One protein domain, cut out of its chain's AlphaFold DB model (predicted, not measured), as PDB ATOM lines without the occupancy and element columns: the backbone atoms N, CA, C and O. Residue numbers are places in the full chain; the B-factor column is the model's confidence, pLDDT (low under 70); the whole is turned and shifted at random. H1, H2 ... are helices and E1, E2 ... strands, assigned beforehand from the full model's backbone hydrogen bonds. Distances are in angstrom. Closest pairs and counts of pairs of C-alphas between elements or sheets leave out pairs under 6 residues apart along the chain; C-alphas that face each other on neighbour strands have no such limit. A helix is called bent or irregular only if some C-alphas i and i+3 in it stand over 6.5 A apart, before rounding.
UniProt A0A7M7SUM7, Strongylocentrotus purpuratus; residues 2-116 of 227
ATOM      1  N   MET A   2     299.856 270.647 428.392       91.31
ATOM      2  CA  MET A   2     299.257 270.506 429.730       91.31
ATOM      3  C   MET A   2     300.213 270.730 430.909       91.31
ATOM      4  O   MET A   2     300.074 271.700 431.644       91.31
ATOM      5  N   CYS A   3     301.264 269.910 431.021       92.75
ATOM      6  CA  CYS A   3     302.225 270.015 432.124       92.75
ATOM      7  C   CYS A   3     302.919 271.382 432.178       92.75
ATOM      8  O   CYS A   3     303.266 271.858 433.253       92.75
ATOM      9  N   HIS A   4     303.117 272.028 431.024       94.94
ATOM     10  CA  HIS A   4     303.706 273.361 430.983       94.94
ATOM     11  C   HIS A   4     302.758 274.401 431.590       94.94
ATOM     12  O   HIS A   4     303.189 275.164 432.449       94.94
ATOM     13  N   ALA A   5     301.477 274.392 431.209       95.31
ATOM     14  CA  ALA A   5     300.472 275.283 431.787       95.31
ATOM     15  C   ALA A   5     300.348 275.079 433.306       95.31
ATOM     16  O   ALA A   5     300.469 276.034 434.074       95.31
ATOM     17  N   HIS A   6     300.249 273.823 433.750       95.38
ATOM     18  CA  HIS A   6     300.190 273.492 435.175       95.38
ATOM     19  C   HIS A   6     301.451 273.914 435.936       95.38
ATOM     20  O   HIS A   6     301.341 274.450 437.036       95.38
ATOM     21  N   SER A   7     302.646 273.793 435.339       96.75
ATOM     22  CA  SER A   7     303.899 274.284 435.947       96.75
ATOM     23  C   SER A   7     303.927 275.803 436.163       96.75
ATOM     24  O   SER A   7     304.770 276.311 436.901       96.75
ATOM     25  N   LYS A   8     303.012 276.534 435.516       97.38
ATOM     26  CA  LYS A   8     302.813 277.980 435.658       97.38
ATOM     27  C   LYS A   8     301.580 278.332 436.496       97.38
ATOM     28  O   LYS A   8     301.226 279.503 436.565       97.38
ATOM     29  N   GLY A   9     300.927 277.349 437.122       95.25
ATOM     30  CA  GLY A   9     299.704 277.556 437.901       95.25
ATOM     31  C   GLY A   9     298.471 277.885 437.052       95.25
ATOM     32  O   GLY A   9     297.491 278.402 437.581       95.25
ATOM     33  N   VAL A  10     298.511 277.609 435.743       96.06
ATOM     34  CA  VAL A  10     297.402 277.863 434.816       96.06
ATOM     35  C   VAL A  10     296.520 276.626 434.723       96.06
ATOM     36  O   VAL A  10     297.019 275.532 434.466       96.06
ATOM     37  N   ARG A  11     295.210 276.819 434.894       94.62
ATOM     38  CA  ARG A  11     294.192 275.794 434.642       94.62
ATOM     39  C   ARG A  11     293.897 275.695 433.150       94.62
ATOM     40  O   ARG A  11     293.797 276.714 432.471       94.62
ATOM     41  N   ILE A  12     293.717 274.478 432.659       95.69
ATOM     42  CA  ILE A  12     293.312 274.196 431.284       95.69
ATOM     43  C   ILE A  12     291.914 273.599 431.310       95.69
ATOM     44  O   ILE A  12     291.705 272.507 431.829       95.69
ATOM     45  N   VAL A  13     290.960 274.304 430.713       95.81
ATOM     46  CA  VAL A  13     289.578 273.843 430.570       95.81
ATOM     47  C   VAL A  13     289.339 273.368 429.140       95.81
ATOM     48  O   VAL A  13     289.844 273.955 428.184       95.81
ATOM     49  N   MET A  14     288.582 272.285 428.982       96.38
ATOM     50  CA  MET A  14     288.098 271.873 427.662       96.38
ATOM     51  C   MET A  14     286.979 272.810 427.210       96.38
ATOM     52  O   MET A  14     286.254 273.328 428.047       96.38
ATOM     53  N   ARG A  15     286.798 272.998 425.902       97.00
ATOM     54  CA  ARG A  15     285.682 273.773 425.341       97.00
ATOM     55  C   ARG A  15     284.808 272.882 424.471       97.00
ATOM     56  O   ARG A  15     285.345 272.108 423.676       97.00
ATOM     57  N   GLY A  16     283.489 273.024 424.562       97.56
ATOM     58  CA  GLY A  16     282.575 272.388 423.617       97.56
ATOM     59  C   GLY A  16     281.100 272.561 423.957       97.56
ATOM     60  O   GLY A  16     280.736 273.148 424.972       97.56
ATOM     61  N   ALA A  17     280.250 272.006 423.099       97.25
ATOM     62  CA  ALA A  17     278.803 271.966 423.267       97.25
ATOM     63  C   ALA A  17     278.205 270.774 422.508       97.25
ATOM     64  O   ALA A  17     278.828 270.239 421.587       97.25
ATOM     65  N   CYS A  18     276.997 270.359 422.891       97.06
ATOM     66  CA  CYS A  18     276.246 269.337 422.168       97.06
ATOM     67  C   CYS A  18     275.392 269.947 421.042       97.06
ATOM     68  O   CYS A  18     275.161 271.155 420.991       97.06
ATOM     69  N   SER A  19     274.874 269.100 420.148       98.00
ATOM     70  CA  SER A  19     273.888 269.517 419.143       98.00
ATOM     71  C   SER A  19     272.509 269.776 419.767       98.00
ATOM     72  O   SER A  19     272.228 269.311 420.872       98.00
ATOM     73  N   LEU A  20     271.612 270.454 419.039       97.81
ATOM     74  CA  LEU A  20     270.205 270.607 419.442       97.81
ATOM     75  C   LEU A  20     269.483 269.257 419.574       97.81
ATOM     76  O   LEU A  20     268.713 269.056 420.507       97.81
ATOM     77  N   GLU A  21     269.764 268.314 418.671       97.88
ATOM     78  CA  GLU A  21     269.222 266.953 418.737       97.88
ATOM     79  C   GLU A  21     269.629 266.254 420.040       97.88
ATOM     80  O   GLU A  21     268.789 265.689 420.739       97.88
ATOM     81  N   THR A  22     270.910 266.364 420.406       98.19
ATOM     82  CA  THR A  22     271.426 265.826 421.671       98.19
ATOM     83  C   THR A  22     270.797 266.543 422.857       98.19
ATOM     84  O   THR A  22     270.412 265.902 423.826       98.19
ATOM     85  N   LEU A  23     270.650 267.868 422.778       98.19
ATOM     86  CA  LEU A  23     270.099 268.679 423.855       98.19
ATOM     87  C   LEU A  23     268.662 268.266 424.205       98.19
ATOM     88  O   LEU A  23     268.333 268.143 425.386       98.19
ATOM     89  N   PHE A  24     267.817 268.043 423.195       98.12
ATOM     90  CA  PHE A  24     266.402 267.708 423.381       98.12
ATOM     91  C   PHE A  24     266.152 266.234 423.723       98.12
ATOM     92  O   PHE A  24     265.072 265.899 424.206       98.12
ATOM     93  N   ASN A  25     267.139 265.357 423.532       98.25
ATOM     94  CA  ASN A  25     267.049 263.946 423.894       98.25
ATOM     95  C   ASN A  25     267.790 263.680 425.213       98.25
ATOM     96  O   ASN A  25     269.012 263.732 425.274       98.25
ATOM     97  N   GLU A  26     267.057 263.356 426.276       96.56
ATOM     98  CA  GLU A  26     267.627 263.162 427.616       96.56
ATOM     99  C   GLU A  26     268.703 262.070 427.694       96.56
ATOM    100  O   GLU A  26     269.751 262.284 428.313       96.56
ATOM    101  N   SER A  27     268.487 260.929 427.040       97.81
ATOM    102  CA  SER A  27     269.464 259.837 427.024       97.81
ATOM    103  C   SER A  27     270.728 260.235 426.265       97.81
ATOM    104  O   SER A  27     271.836 259.972 426.731       97.81
ATOM    105  N   ALA A  28     270.576 260.913 425.122       98.38
ATOM    106  CA  ALA A  28     271.712 261.402 424.342       98.38
ATOM    107  C   ALA A  28     272.494 262.483 425.102       98.38
ATOM    108  O   ALA A  28     273.723 262.441 425.145       98.38
ATOM    109  N   ARG A  29     271.785 263.411 425.757       97.94
ATOM    110  CA  ARG A  29     272.369 264.442 426.619       97.94
ATOM    111  C   ARG A  29     273.187 263.823 427.747       97.94
ATOM    112  O   ARG A  29     274.340 264.200 427.925       97.94
ATOM    113  N   THR A  30     272.633 262.829 428.441       98.25
ATOM    114  CA  THR A  30     273.323 262.123 429.532       98.25
ATOM    115  C   THR A  30     274.593 261.432 429.032       98.25
ATOM    116  O   THR A  30     275.667 261.640 429.594       98.25
ATOM    117  N   ALA A  31     274.506 260.690 427.923       98.44
ATOM    118  CA  ALA A  31     275.662 260.017 427.332       98.44
ATOM    119  C   ALA A  31     276.759 261.007 426.904       98.44
ATOM    120  O   ALA A  31     277.947 260.763 427.121       98.44
ATOM    121  N   TRP A  32     276.377 262.149 426.329       98.44
ATOM    122  CA  TRP A  32     277.323 263.191 425.942       98.44
ATOM    123  C   TRP A  32     278.003 263.845 427.159       98.44
ATOM    124  O   TRP A  32     279.214 264.081 427.130       98.44
ATOM    125  N   VAL A  33     277.266 264.086 428.252       98.50
ATOM    126  CA  VAL A  33     277.841 264.592 429.513       98.50
ATOM    127  C   VAL A  33     278.868 263.607 430.076       98.50
ATOM    128  O   VAL A  33     279.979 264.011 430.425       98.50
ATOM    129  N   GLU A  34     278.542 262.315 430.118       98.06
ATOM    130  CA  GLU A  34     279.456 261.275 430.602       98.06
ATOM    131  C   GLU A  34     280.741 261.207 429.769       98.06
ATOM    132  O   GLU A  34     281.841 261.213 430.328       98.06
ATOM    133  N   GLN A  35     280.621 261.221 428.439       98.25
ATOM    134  CA  GLN A  35     281.773 261.235 427.530       98.25
ATOM    135  C   GLN A  35     282.635 262.489 427.706       98.25
ATOM    136  O   GLN A  35     283.867 262.413 427.664       98.25
ATOM    137  N   THR A  36     282.004 263.641 427.937       98.25
ATOM    138  CA  THR A  36     282.701 264.910 428.176       98.25
ATOM    139  C   THR A  36     283.538 264.846 429.452       98.25
ATOM    140  O   THR A  36     284.720 265.192 429.437       98.25
ATOM    141  N   VAL A  37     282.964 264.335 430.544       97.94
ATOM    142  CA  VAL A  37     283.678 264.175 431.821       97.94
ATOM    143  C   VAL A  37     284.799 263.145 431.706       97.94
ATOM    144  O   VAL A  37     285.909 263.397 432.173       97.94
ATOM    145  N   GLN A  38     284.556 262.006 431.050       98.12
ATOM    146  CA  GLN A  38     285.595 260.999 430.805       98.12
ATOM    147  C   GLN A  38     286.763 261.578 430.003       98.12
ATOM    148  O   GLN A  38     287.923 261.325 430.329       98.12
ATOM    149  N   SER A  39     286.464 262.399 428.995       97.50
ATOM    150  CA  SER A  39     287.484 263.088 428.205       97.50
ATOM    151  C   SER A  39     288.279 264.081 429.049       97.50
ATOM    152  O   SER A  39     289.500 264.131 428.924       97.50
ATOM    153  N   ALA A  40     287.624 264.830 429.937       96.75
ATOM    154  CA  ALA A  40     288.305 265.747 430.848       96.75
ATOM    155  C   ALA A  40     289.254 265.013 431.803       96.75
ATOM    156  O   ALA A  40     290.423 265.381 431.919       96.75
ATOM    157  N   VAL A  41     288.788 263.917 432.412       96.62
ATOM    158  CA  VAL A  41     289.605 263.062 433.287       96.62
ATOM    159  C   VAL A  41     290.793 262.473 432.523       96.62
ATOM    160  O   VAL A  41     291.928 262.580 432.979       96.62
ATOM    161  N   GLY A  42     290.552 261.893 431.344       96.38
ATOM    162  CA  GLY A  42     291.595 261.258 430.533       96.38
ATOM    163  C   GLY A  42     292.646 262.233 429.998       96.38
ATOM    164  O   GLY A  42     293.797 261.846 429.807       96.38
ATOM    165  N   ASN A  43     292.272 263.498 429.792       94.50
ATOM    166  CA  ASN A  43     293.176 264.556 429.336       94.50
ATOM    167  C   ASN A  43     293.732 265.424 430.477       94.50
ATOM    168  O   ASN A  43     294.459 266.379 430.204       94.50
ATOM    169  N   PHE A  44     293.431 265.087 431.737       94.81
ATOM    170  CA  PHE A  44     293.877 265.799 432.940       94.81
ATOM    171  C   PHE A  44     293.435 267.268 433.002       94.81
ATOM    172  O   PHE A  44     294.159 268.098 433.550       94.81
ATOM    173  N   THR A  45     292.283 267.607 432.414       96.06
ATOM    174  CA  THR A  45     291.791 268.990 432.377       96.06
ATOM    175  C   THR A  45     291.148 269.423 433.684       96.06
ATOM    176  O   THR A  45     290.700 268.623 434.504       96.06
ATOM    177  N   ASP A  46     291.130 270.733 433.887       96.88
ATOM    178  CA  ASP A  46     290.693 271.396 435.111       96.88
ATOM    179  C   ASP A  46     289.244 271.882 435.019       96.88
ATOM    180  O   ASP A  46     288.810 272.695 435.837       96.88
ATOM    181  N   GLY A  47     288.499 271.444 434.001       97.19
ATOM    182  CA  GLY A  47     287.153 271.941 433.773       97.19
ATOM    183  C   GLY A  47     286.641 271.860 432.346       97.19
ATOM    184  O   GLY A  47     287.260 271.260 431.460       97.19
ATOM    185  N   PHE A  48     285.495 272.507 432.151       98.44
ATOM    186  CA  PHE A  48     284.767 272.554 430.894       98.44
ATOM    187  C   PHE A  48     284.066 273.901 430.690       98.44
ATOM    188  O   PHE A  48     283.313 274.359 431.545       98.44
ATOM    189  N   ASN A  49     284.285 274.509 429.533       98.69
ATOM    190  CA  ASN A  49     283.620 275.713 429.074       98.69
ATOM    191  C   ASN A  49     282.557 275.341 428.036       98.69
ATOM    192  O   ASN A  49     282.876 274.833 426.955       98.69
ATOM    193  N   ILE A  50     281.298 275.574 428.394       98.75
ATOM    194  CA  ILE A  50     280.130 275.287 427.568       98.75
ATOM    195  C   ILE A  50     279.985 276.406 426.538       98.75
ATOM    196  O   ILE A  50     279.581 277.513 426.880       98.75
ATOM    197  N   ASP A  51     280.275 276.094 425.281       98.44
ATOM    198  CA  ASP A  51     280.234 277.033 424.153       98.44
ATOM    199  C   ASP A  51     278.998 276.748 423.279       98.44
ATOM    200  O   ASP A  51     279.076 276.282 422.139       98.44
ATOM    201  N   PHE A  52     277.814 276.858 423.897       98.31
ATOM    202  CA  PHE A  52     276.545 276.522 423.251       98.31
ATOM    203  C   PHE A  52     275.990 277.745 422.516       98.31
ATOM    204  O   PHE A  52     275.360 278.619 423.100       98.31
ATOM    205  N   GLU A  53     276.215 277.777 421.205       97.38
ATOM    206  CA  GLU A  53     275.936 278.934 420.345       97.38
ATOM    207  C   GLU A  53     274.663 278.802 419.481       97.38
ATOM    208  O   GLU A  53     274.455 279.559 418.527       97.38
ATOM    209  N   GLN A  54     273.789 277.842 419.802       97.56
ATOM    210  CA  GLN A  54     272.589 277.535 419.014       97.56
ATOM    211  C   GLN A  54     271.382 278.367 419.459       97.56
ATOM    212  O   GLN A  54     271.135 278.540 420.654       97.56
ATOM    213  N   SER A  55     270.569 278.836 418.515       97.50
ATOM    214  CA  SER A  55     269.321 279.526 418.851       97.50
ATOM    215  C   SER A  55     268.368 278.605 419.625       97.50
ATOM    216  O   SER A  55     268.164 277.447 419.258       97.50
ATOM    217  N   LEU A  56     267.759 279.136 420.685       97.38
ATOM    218  CA  LEU A  56     266.732 278.469 421.481       97.38
ATOM    219  C   LEU A  56     265.623 279.460 421.795       97.38
ATOM    220  O   LEU A  56     265.881 280.580 422.237       97.38
ATOM    221  N   GLN A  57     264.381 279.021 421.619       97.38
ATOM    222  CA  GLN A  57     263.231 279.794 422.068       97.38
ATOM    223  C   GLN A  57     263.160 279.787 423.597       97.38
ATOM    224  O   GLN A  57     263.580 278.830 424.246       97.38
ATOM    225  N   LYS A  58     262.538 280.813 424.188       96.56
ATOM    226  CA  LYS A  58     262.371 280.909 425.647       96.56
ATOM    227  C   LYS A  58     261.672 279.681 426.251       96.56
ATOM    228  O   LYS A  58     262.024 279.251 427.342       96.56
ATOM    229  N   SER A  59     260.726 279.075 425.529       97.56
ATOM    230  CA  SER A  59     260.054 277.829 425.933       97.56
ATOM    231  C   SER A  59     260.995 276.617 426.009       97.56
ATOM    232  O   SER A  59     260.711 275.673 426.738       97.56
ATOM    233  N   GLN A  60     262.125 276.648 425.299       97.81
ATOM    234  CA  GLN A  60     263.123 275.576 425.214       97.81
ATOM    235  C   GLN A  60     264.339 275.813 426.128       97.81
ATOM    236  O   GLN A  60     265.196 274.940 426.242       97.81
ATOM    237  N   ALA A  61     264.425 276.967 426.798       97.62
ATOM    238  CA  ALA A  61     265.574 277.359 427.621       97.62
ATOM    239  C   ALA A  61     265.889 276.371 428.763       97.62
ATOM    240  O   ALA A  61     267.044 276.219 429.172       97.62
ATOM    241  N   HIS A  62     264.866 275.671 429.259       98.12
ATOM    242  CA  HIS A  62     265.007 274.684 430.325       98.12
ATOM    243  C   HIS A  62     265.915 273.510 429.923       98.12
ATOM    244  O   HIS A  62     266.709 273.069 430.746       98.12
ATOM    245  N   TYR A  63     265.911 273.079 428.653       98.44
ATOM    246  CA  TYR A  63     266.782 271.987 428.198       98.44
ATOM    247  C   TYR A  63     268.269 272.321 428.350       98.44
ATOM    248  O   TYR A  63     269.053 271.479 428.789       98.44
ATOM    249  N   LEU A  64     268.663 273.559 428.022       98.62
ATOM    250  CA  LEU A  64     270.036 274.025 428.228       98.62
ATOM    251  C   LEU A  64     270.369 274.104 429.716       98.62
ATOM    252  O   LEU A  64     271.426 273.643 430.135       98.62
ATOM    253  N   THR A  65     269.446 274.625 430.522       98.62
ATOM    254  CA  THR A  65     269.614 274.704 431.980       98.62
ATOM    255  C   THR A  65     269.834 273.317 432.595       98.62
ATOM    256  O   THR A  65     270.718 273.140 433.436       98.62
ATOM    257  N   ASP A  66     269.086 272.313 432.139       98.38
ATOM    258  CA  ASP A  66     269.222 270.933 432.602       98.38
ATOM    259  C   ASP A  66     270.539 270.299 432.150       98.38
ATOM    260  O   ASP A  66     271.196 269.636 432.951       98.38
ATOM    261  N   MET A  67     270.982 270.552 430.914       98.50
ATOM    262  CA  MET A  67     272.307 270.131 430.446       98.50
ATOM    263  C   MET A  67     273.425 270.723 431.308       98.50
ATOM    264  O   MET A  67     274.319 270.001 431.747       98.50
ATOM    265  N   VAL A  68     273.369 272.031 431.569       98.69
ATOM    266  CA  VAL A  68     274.361 272.746 432.381       98.69
ATOM    267  C   VAL A  68     274.416 272.158 433.794       98.69
ATOM    268  O   VAL A  68     275.507 271.929 434.320       98.69
ATOM    269  N   ARG A  69     273.257 271.836 434.387       98.69
ATOM    270  CA  ARG A  69     273.176 271.159 435.690       98.69
ATOM    271  C   ARG A  69     273.806 269.767 435.656       98.69
ATOM    272  O   ARG A  69     274.654 269.477 436.495       98.69
ATOM    273  N   GLN A  70     273.462 268.950 434.658       98.38
ATOM    274  CA  GLN A  70     274.028 267.606 434.492       98.38
ATOM    275  C   GLN A  70     275.557 267.642 434.349       98.38
ATOM    276  O   GLN A  70     276.244 266.882 435.030       98.38
ATOM    277  N   ILE A  71     276.100 268.553 433.528       98.19
ATOM    278  CA  ILE A  71     277.551 268.767 433.417       98.19
ATOM    279  C   ILE A  71     278.136 269.125 434.781       98.19
ATOM    280  O   ILE A  71     279.085 268.477 435.221       98.19
ATOM    281  N   LYS A  72     277.599 270.154 435.452       98.38
ATOM    282  CA  LYS A  72     278.162 270.649 436.715       98.38
ATOM    283  C   LYS A  72     278.203 269.554 437.777       98.38
ATOM    284  O   LYS A  72     279.231 269.395 438.436       98.38
ATOM    285  N   ASP A  73     277.129 268.784 437.911       98.38
ATOM    286  CA  ASP A  73     277.039 267.690 438.878       98.38
ATOM    287  C   ASP A  73     278.001 266.545 438.537       98.38
ATOM    288  O   ASP A  73     278.702 266.035 439.420       98.38
ATOM    289  N   ALA A  74     278.102 266.172 437.258       98.25
ATOM    290  CA  ALA A  74     279.006 265.118 436.809       98.25
ATOM    291  C   ALA A  74     280.485 265.506 436.996       98.25
ATOM    292  O   ALA A  74     281.267 264.715 437.532       98.25
ATOM    293  N   PHE A  75     280.861 266.745 436.651       98.06
ATOM    294  CA  PHE A  75     282.199 267.279 436.917       98.06
ATOM    295  C   PHE A  75     282.485 267.360 438.412       98.06
ATOM    296  O   PHE A  75     283.530 266.892 438.842       98.06
ATOM    297  N   LYS A  76     281.556 267.862 439.232       97.25
ATOM    298  CA  LYS A  76     281.733 267.928 440.692       97.25
ATOM    299  C   LYS A  76     281.989 266.550 441.312       97.25
ATOM    300  O   LYS A  76     282.750 266.450 442.272       97.25
ATOM    301  N   LYS A  77     281.365 265.496 440.774       97.62
ATOM    302  CA  LYS A  77     281.555 264.112 441.229       97.62
ATOM    303  C   LYS A  77     282.904 263.530 440.799       97.62
ATOM    304  O   LYS A  77     283.552 262.874 441.608       97.62
ATOM    305  N   ALA A  78     283.306 263.728 439.543       97.38
ATOM    306  CA  ALA A  78     284.526 263.128 438.996       97.38
ATOM    307  C   ALA A  78     285.794 263.933 439.326       97.38
ATOM    308  O   ALA A  78     286.835 263.359 439.625       97.38
ATOM    309  N   LEU A  79     285.689 265.260 439.278       96.38
ATOM    310  CA  LEU A  79     286.760 266.238 439.427       96.38
ATOM    311  C   LEU A  79     286.269 267.387 440.336       96.38
ATOM    312  O   LEU A  79     285.878 268.441 439.838       96.38
ATOM    313  N   PRO A  80     286.284 267.240 441.676       95.44
ATOM    314  CA  PRO A  80     285.710 268.237 442.594       95.44
ATOM    315  C   PRO A  80     286.303 269.651 442.493       95.44
ATOM    316  O   PRO A  80     285.693 270.612 442.954       95.44
ATOM    317  N   TYR A  81     287.497 269.779 441.910       94.00
ATOM    318  CA  TYR A  81     288.192 271.046 441.668       94.00
ATOM    319  C   TYR A  81     287.861 271.683 440.308       94.00
ATOM    320  O   TYR A  81     288.341 272.784 440.027       94.00
ATOM    321  N   ALA A  82     287.096 270.991 439.460       96.81
ATOM    322  CA  ALA A  82     286.839 271.410 438.095       96.81
ATOM    323  C   ALA A  82     285.997 272.684 438.029       96.81
ATOM    324  O   ALA A  82     284.995 272.842 438.734       96.81
ATOM    325  N   GLN A  83     286.395 273.565 437.122       97.38
ATOM    326  CA  GLN A  83     285.658 274.766 436.776       97.38
ATOM    327  C   GLN A  83     284.708 274.473 435.610       97.38
ATOM    328  O   GLN A  83     285.113 273.920 434.594       97.38
ATOM    329  N   VAL A  84     283.445 274.854 435.742       98.50
ATOM    330  CA  VAL A  84     282.445 274.777 434.679       98.50
ATOM    331  C   VAL A  84     281.935 276.179 434.398       98.50
ATOM    332  O   VAL A  84     281.366 276.829 435.280       98.50
ATOM    333  N   THR A  85     282.145 276.640 433.173       98.69
ATOM    334  CA  THR A  85     281.755 277.970 432.693       98.69
ATOM    335  C   THR A  85     280.848 277.855 431.479       98.69
ATOM    336  O   THR A  85     280.741 276.784 430.877       98.69
ATOM    337  N   LEU A  86     280.165 278.943 431.134       98.75
ATOM    338  CA  LEU A  86     279.322 279.015 429.946       98.75
ATOM    339  C   LEU A  86     279.587 280.314 429.190       98.75
ATOM    340  O   LEU A  86     279.528 281.386 429.795       98.75
ATOM    341  N   ASP A  87     279.829 280.204 427.887       98.69
ATOM    342  CA  ASP A  87     279.923 281.348 426.985       98.69
ATOM    343  C   ASP A  87     278.522 281.867 426.657       98.69
ATOM    344  O   ASP A  87     277.593 281.106 426.369       98.69
ATOM    345  N   SER A  88     278.365 283.186 426.698       98.25
ATOM    346  CA  SER A  88     277.128 283.872 426.342       98.25
ATOM    347  C   SER A  88     277.388 284.926 425.266       98.25
ATOM    348  O   SER A  88     278.479 285.490 425.224       98.25
ATOM    349  N   PRO A  89     276.395 285.271 424.426       97.44
ATOM    350  CA  PRO A  89     276.457 286.492 423.629       97.44
ATOM    351  C   PRO A  89     276.614 287.738 424.521       97.44
ATOM    352  O   PRO A  89     276.459 287.675 425.745       97.44
ATOM    353  N   TYR A  90     276.872 288.883 423.887       97.12
ATOM    354  CA  TYR A  90     277.129 290.159 424.561       97.12
ATOM    355  C   TYR A  90     275.975 290.678 425.441       97.12
ATOM    356  O   TYR A  90     276.200 291.557 426.263       97.12
ATOM    357  N   SER A  91     274.748 290.161 425.308       97.56
ATOM    358  CA  SER A  91     273.594 290.536 426.142       97.56
ATOM    359  C   SER A  91     272.724 289.321 426.485       97.56
ATOM    360  O   SER A  91     272.640 288.349 425.732       97.56
ATOM    361  N   ALA A  92     272.037 289.396 427.627       97.19
ATOM    362  CA  ALA A  92     271.067 288.398 428.073       97.19
ATOM    363  C   ALA A  92     269.732 288.441 427.293       97.19
ATOM    364  O   ALA A  92     268.920 287.518 427.393       97.19
ATOM    365  N   GLU A  93     269.491 289.490 426.498       95.88
ATOM    366  CA  GLU A  93     268.214 289.769 425.826       95.88
ATOM    367  C   GLU A  93     268.039 288.983 424.514       95.88
ATOM    368  O   GLU A  93     267.990 289.559 423.426       95.88
ATOM    369  N   CYS A  94     267.939 287.649 424.593       95.81
ATOM    370  CA  CYS A  94     267.640 286.781 423.437       95.81
ATOM    371  C   CYS A  94     268.546 287.022 422.209       95.81
ATOM    372  O   CYS A  94     268.134 286.824 421.059       95.81
ATOM    373  N   THR A  95     269.781 287.472 422.430       95.69
ATOM    374  CA  THR A  95     270.697 287.892 421.366       95.69
ATOM    375  C   THR A  95     270.982 286.730 420.415       95.69
ATOM    376  O   THR A  95     271.198 285.604 420.852       95.69
ATOM    377  N   PHE A  96     270.920 286.968 419.101       94.44
ATOM    378  CA  PHE A  96     271.044 285.924 418.065       94.44
ATOM    379  C   PHE A  96     270.028 284.767 418.194       94.44
ATOM    380  O   PHE A  96     270.291 283.624 417.809       94.44
ATOM    381  N   GLY A  97     268.852 285.039 418.770       95.75
ATOM    382  CA  GLY A  97     267.840 284.017 419.038       95.75
ATOM    383  C   GLY A  97     268.224 283.065 420.176       95.75
ATOM    384  O   GLY A  97     267.656 281.980 420.276       95.75
ATOM    385  N   ARG A  98     269.198 283.434 421.015       97.31
ATOM    386  CA  ARG A  98     269.674 282.657 422.170       97.31
ATOM    387  C   ARG A  98     268.940 283.097 423.439       97.31
ATOM    388  O   ARG A  98     269.482 283.817 424.274       97.31
ATOM    389  N   CYS A  99     267.672 282.706 423.571       97.81
ATOM    390  CA  CYS A  99     266.838 283.047 424.729       97.81
ATOM    391  C   CYS A  99     267.076 282.097 425.914       97.81
ATOM    392  O   CYS A  99     266.182 281.335 426.284       97.81
ATOM    393  N   TYR A 100     268.280 282.099 426.483       98.38
ATOM    394  CA  TYR A 100     268.643 281.200 427.585       98.38
ATOM    395  C   TYR A 100     268.185 281.738 428.951       98.38
ATOM    396  O   TYR A 100     268.009 282.942 429.132       98.38
ATOM    397  N   ASP A 101     268.012 280.848 429.931       98.31
ATOM    398  CA  ASP A 101     267.715 281.231 431.316       98.31
ATOM    399  C   ASP A 101     269.018 281.527 432.073       98.31
ATOM    400  O   ASP A 101     269.548 280.697 432.814       98.31
ATOM    401  N   TYR A 102     269.574 282.721 431.847       98.50
ATOM    402  CA  TYR A 102     270.844 283.113 432.461       98.50
ATOM    403  C   TYR A 102     270.785 283.204 433.983       98.50
ATOM    404  O   TYR A 102     271.813 283.002 434.624       98.50
ATOM    405  N   ARG A 103     269.606 283.437 434.573       98.25
ATOM    406  CA  ARG A 103     269.443 283.395 436.027       98.25
ATOM    407  C   ARG A 103     269.729 281.993 436.548       98.25
ATOM    408  O   ARG A 103     270.621 281.818 437.374       98.25
ATOM    409  N   ALA A 104     269.004 281.000 436.032       98.50
ATOM    410  CA  ALA A 104     269.156 279.618 436.465       98.50
ATOM    411  C   ALA A 104     270.554 279.075 436.133       98.50
ATOM    412  O   ALA A 104     271.183 278.421 436.962       98.50
ATOM    413  N   ILE A 105     271.078 279.390 434.945       98.69
ATOM    414  CA  ILE A 105     272.441 279.015 434.545       98.69
ATOM    415  C   ILE A 105     273.472 279.650 435.483       98.69
ATOM    416  O   ILE A 105     274.363 278.953 435.966       98.69
ATOM    417  N   GLY A 106     273.332 280.943 435.788       98.38
ATOM    418  CA  GLY A 106     274.222 281.690 436.674       98.38
ATOM    419  C   GLY A 106     274.239 281.162 438.109       98.38
ATOM    420  O   GLY A 106     275.251 281.285 438.793       98.38
ATOM    421  N   GLU A 107     273.174 280.513 438.576       98.12
ATOM    422  CA  GLU A 107     273.167 279.807 439.865       98.12
ATOM    423  C   GLU A 107     274.036 278.532 439.827       98.12
ATOM    424  O   GLU A 107     274.685 278.208 440.825       98.12
ATOM    425  N   ILE A 108     274.128 277.864 438.670       98.56
ATOM    426  CA  ILE A 108     274.799 276.564 438.488       98.56
ATOM    427  C   ILE A 108     276.298 276.704 438.175       98.56
ATOM    428  O   ILE A 108     277.126 276.033 438.797       98.56
ATOM    429  N   VAL A 109     276.654 277.533 437.189       98.62
ATOM    430  CA  VAL A 109     278.038 277.638 436.689       98.62
ATOM    431  C   VAL A 109     278.931 278.439 437.634       98.62
ATOM    432  O   VAL A 109     278.448 279.204 438.477       98.62
ATOM    433  N   ASP A 110     280.245 278.272 437.497       98.44
ATOM    434  CA  ASP A 110     281.215 279.087 438.235       98.44
ATOM    435  C   ASP A 110     281.265 280.507 437.666       98.44
ATOM    436  O   ASP A 110     281.221 281.467 438.431       98.44
ATOM    437  N   TYR A 111     281.283 280.628 436.333       98.62
ATOM    438  CA  TYR A 111     281.249 281.909 435.628       98.62
ATOM    439  C   TYR A 111     280.418 281.840 434.346       98.62
ATOM    440  O   TYR A 111     280.398 280.815 433.659       98.62
ATOM    441  N   ILE A 112     279.773 282.959 434.022       98.75
ATOM    442  CA  ILE A 112     279.259 283.257 432.686       98.75
ATOM    443  C   ILE A 112     280.287 284.155 431.999       98.75
ATOM    444  O   ILE A 112     280.644 285.219 432.513       98.75
ATOM    445  N   MET A 113     280.758 283.698 430.848       98.62
ATOM    446  CA  MET A 113     281.751 284.369 430.029       98.62
ATOM    447  C   MET A 113     281.017 285.183 428.955       98.62
ATOM    448  O   MET A 113     280.553 284.645 427.951       98.62
ATOM    449  N   ILE A 114     280.866 286.487 429.187       98.62
ATOM    450  CA  ILE A 114     280.183 287.395 428.263       98.62
ATOM    451  C   ILE A 114     281.112 287.674 427.085       98.62
ATOM    452  O   ILE A 114     282.118 288.368 427.238       98.62
ATOM    453  N   MET A 115     280.758 287.165 425.908       98.19
ATOM    454  CA  MET A 115     281.442 287.449 424.647       98.19
ATOM    455  C   MET A 115     281.069 288.852 424.155       98.19
ATOM    456  O   MET A 115     280.184 289.010 423.315       98.19
ATOM    457  N   ALA A 116     281.701 289.880 424.728       97.19
ATOM    458  CA  ALA A 116     281.460 291.290 424.414       97.19
ATOM    459  C   ALA A 116     282.224 291.719 423.158       97.19
ATOM    460  O   ALA A 116     283.185 292.489 423.199       97.19
TER     461      ALA A 116
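This is residues 2 to 116 of the 227 residues of a protein of Strongylocentrotus purpuratus (UniProt A0A7M7SUM7). A small, twisted wall of four parallel strands has three helices, H3, H4 and H5, over one face and no named helix over the other, making two layers. H2 sits beside H3 and H4 away from the strands, while H1 lies far off at one end. The printed part has 115 residues, in the order H1 E1 H2 H3 E2 H4 E3 H5 E4, and the sheet runs E1 E2 E3 E4. The class is mixed; the whole is compact, with a radius of gyration of the C-alphas of 14.1 A and spans of 43 by 34 by 21 A.

Find C-alpha 2 at (299.257, 270.506, 429.730), where H1, residues 2 to 7, begins. Next come E1, residues 14 to 16, H2, residues 20 to 24, and H3, residues 26 to 42, 24.2 A long. E2, residues 47 to 50, leads to H4, residues 58 to 78, 31.4 A long from C-alpha 58 at (262.371, 280.909, 425.647). E3, residues 83 to 88, spans 16.3 A; H5 holds residues 102 to 108, and E4, residues 111 to 115, ends at C-alpha 115 (281.442, 287.449, 424.647).

Look for N 49 and O 14 at 2.7 A between E1 and E2, N 48 and O 83 at 2.8 A between E2 and E3, and N 113 and O 86 at 2.8 A between E3 and E4. Three strand-helix-strand units, parallel neighbours joined through helices, have right-handed crossovers: E1, H2 H3, E2; E2, H4, E3; E3, H5, E4. H4 is over E2 and E3 at a height over the sheet of 10.1 A; it touches H3 at Ile 71 and Val 33, C-alphas 5.7 A apart, H5 at Thr 65 and Ile 105, 5.8 A, and H2 at Tyr 63 and Leu 23, 6.4 A, each the closest pair. H4 is irregular, C-alphas 59 and 62 being 7.3 A apart, with 14 of 17 O i to N i+4 pairs within hydrogen-bond range; in H1, H2, H3 and H5 every such pair is.

The C-alphas of Ser 7 and Ser 59, the two farthest apart, are 45.1 A apart. The printed part has no cut, the link E3 to H5 is long with 13 residues, and no printed residue is under 70 in pLDDT.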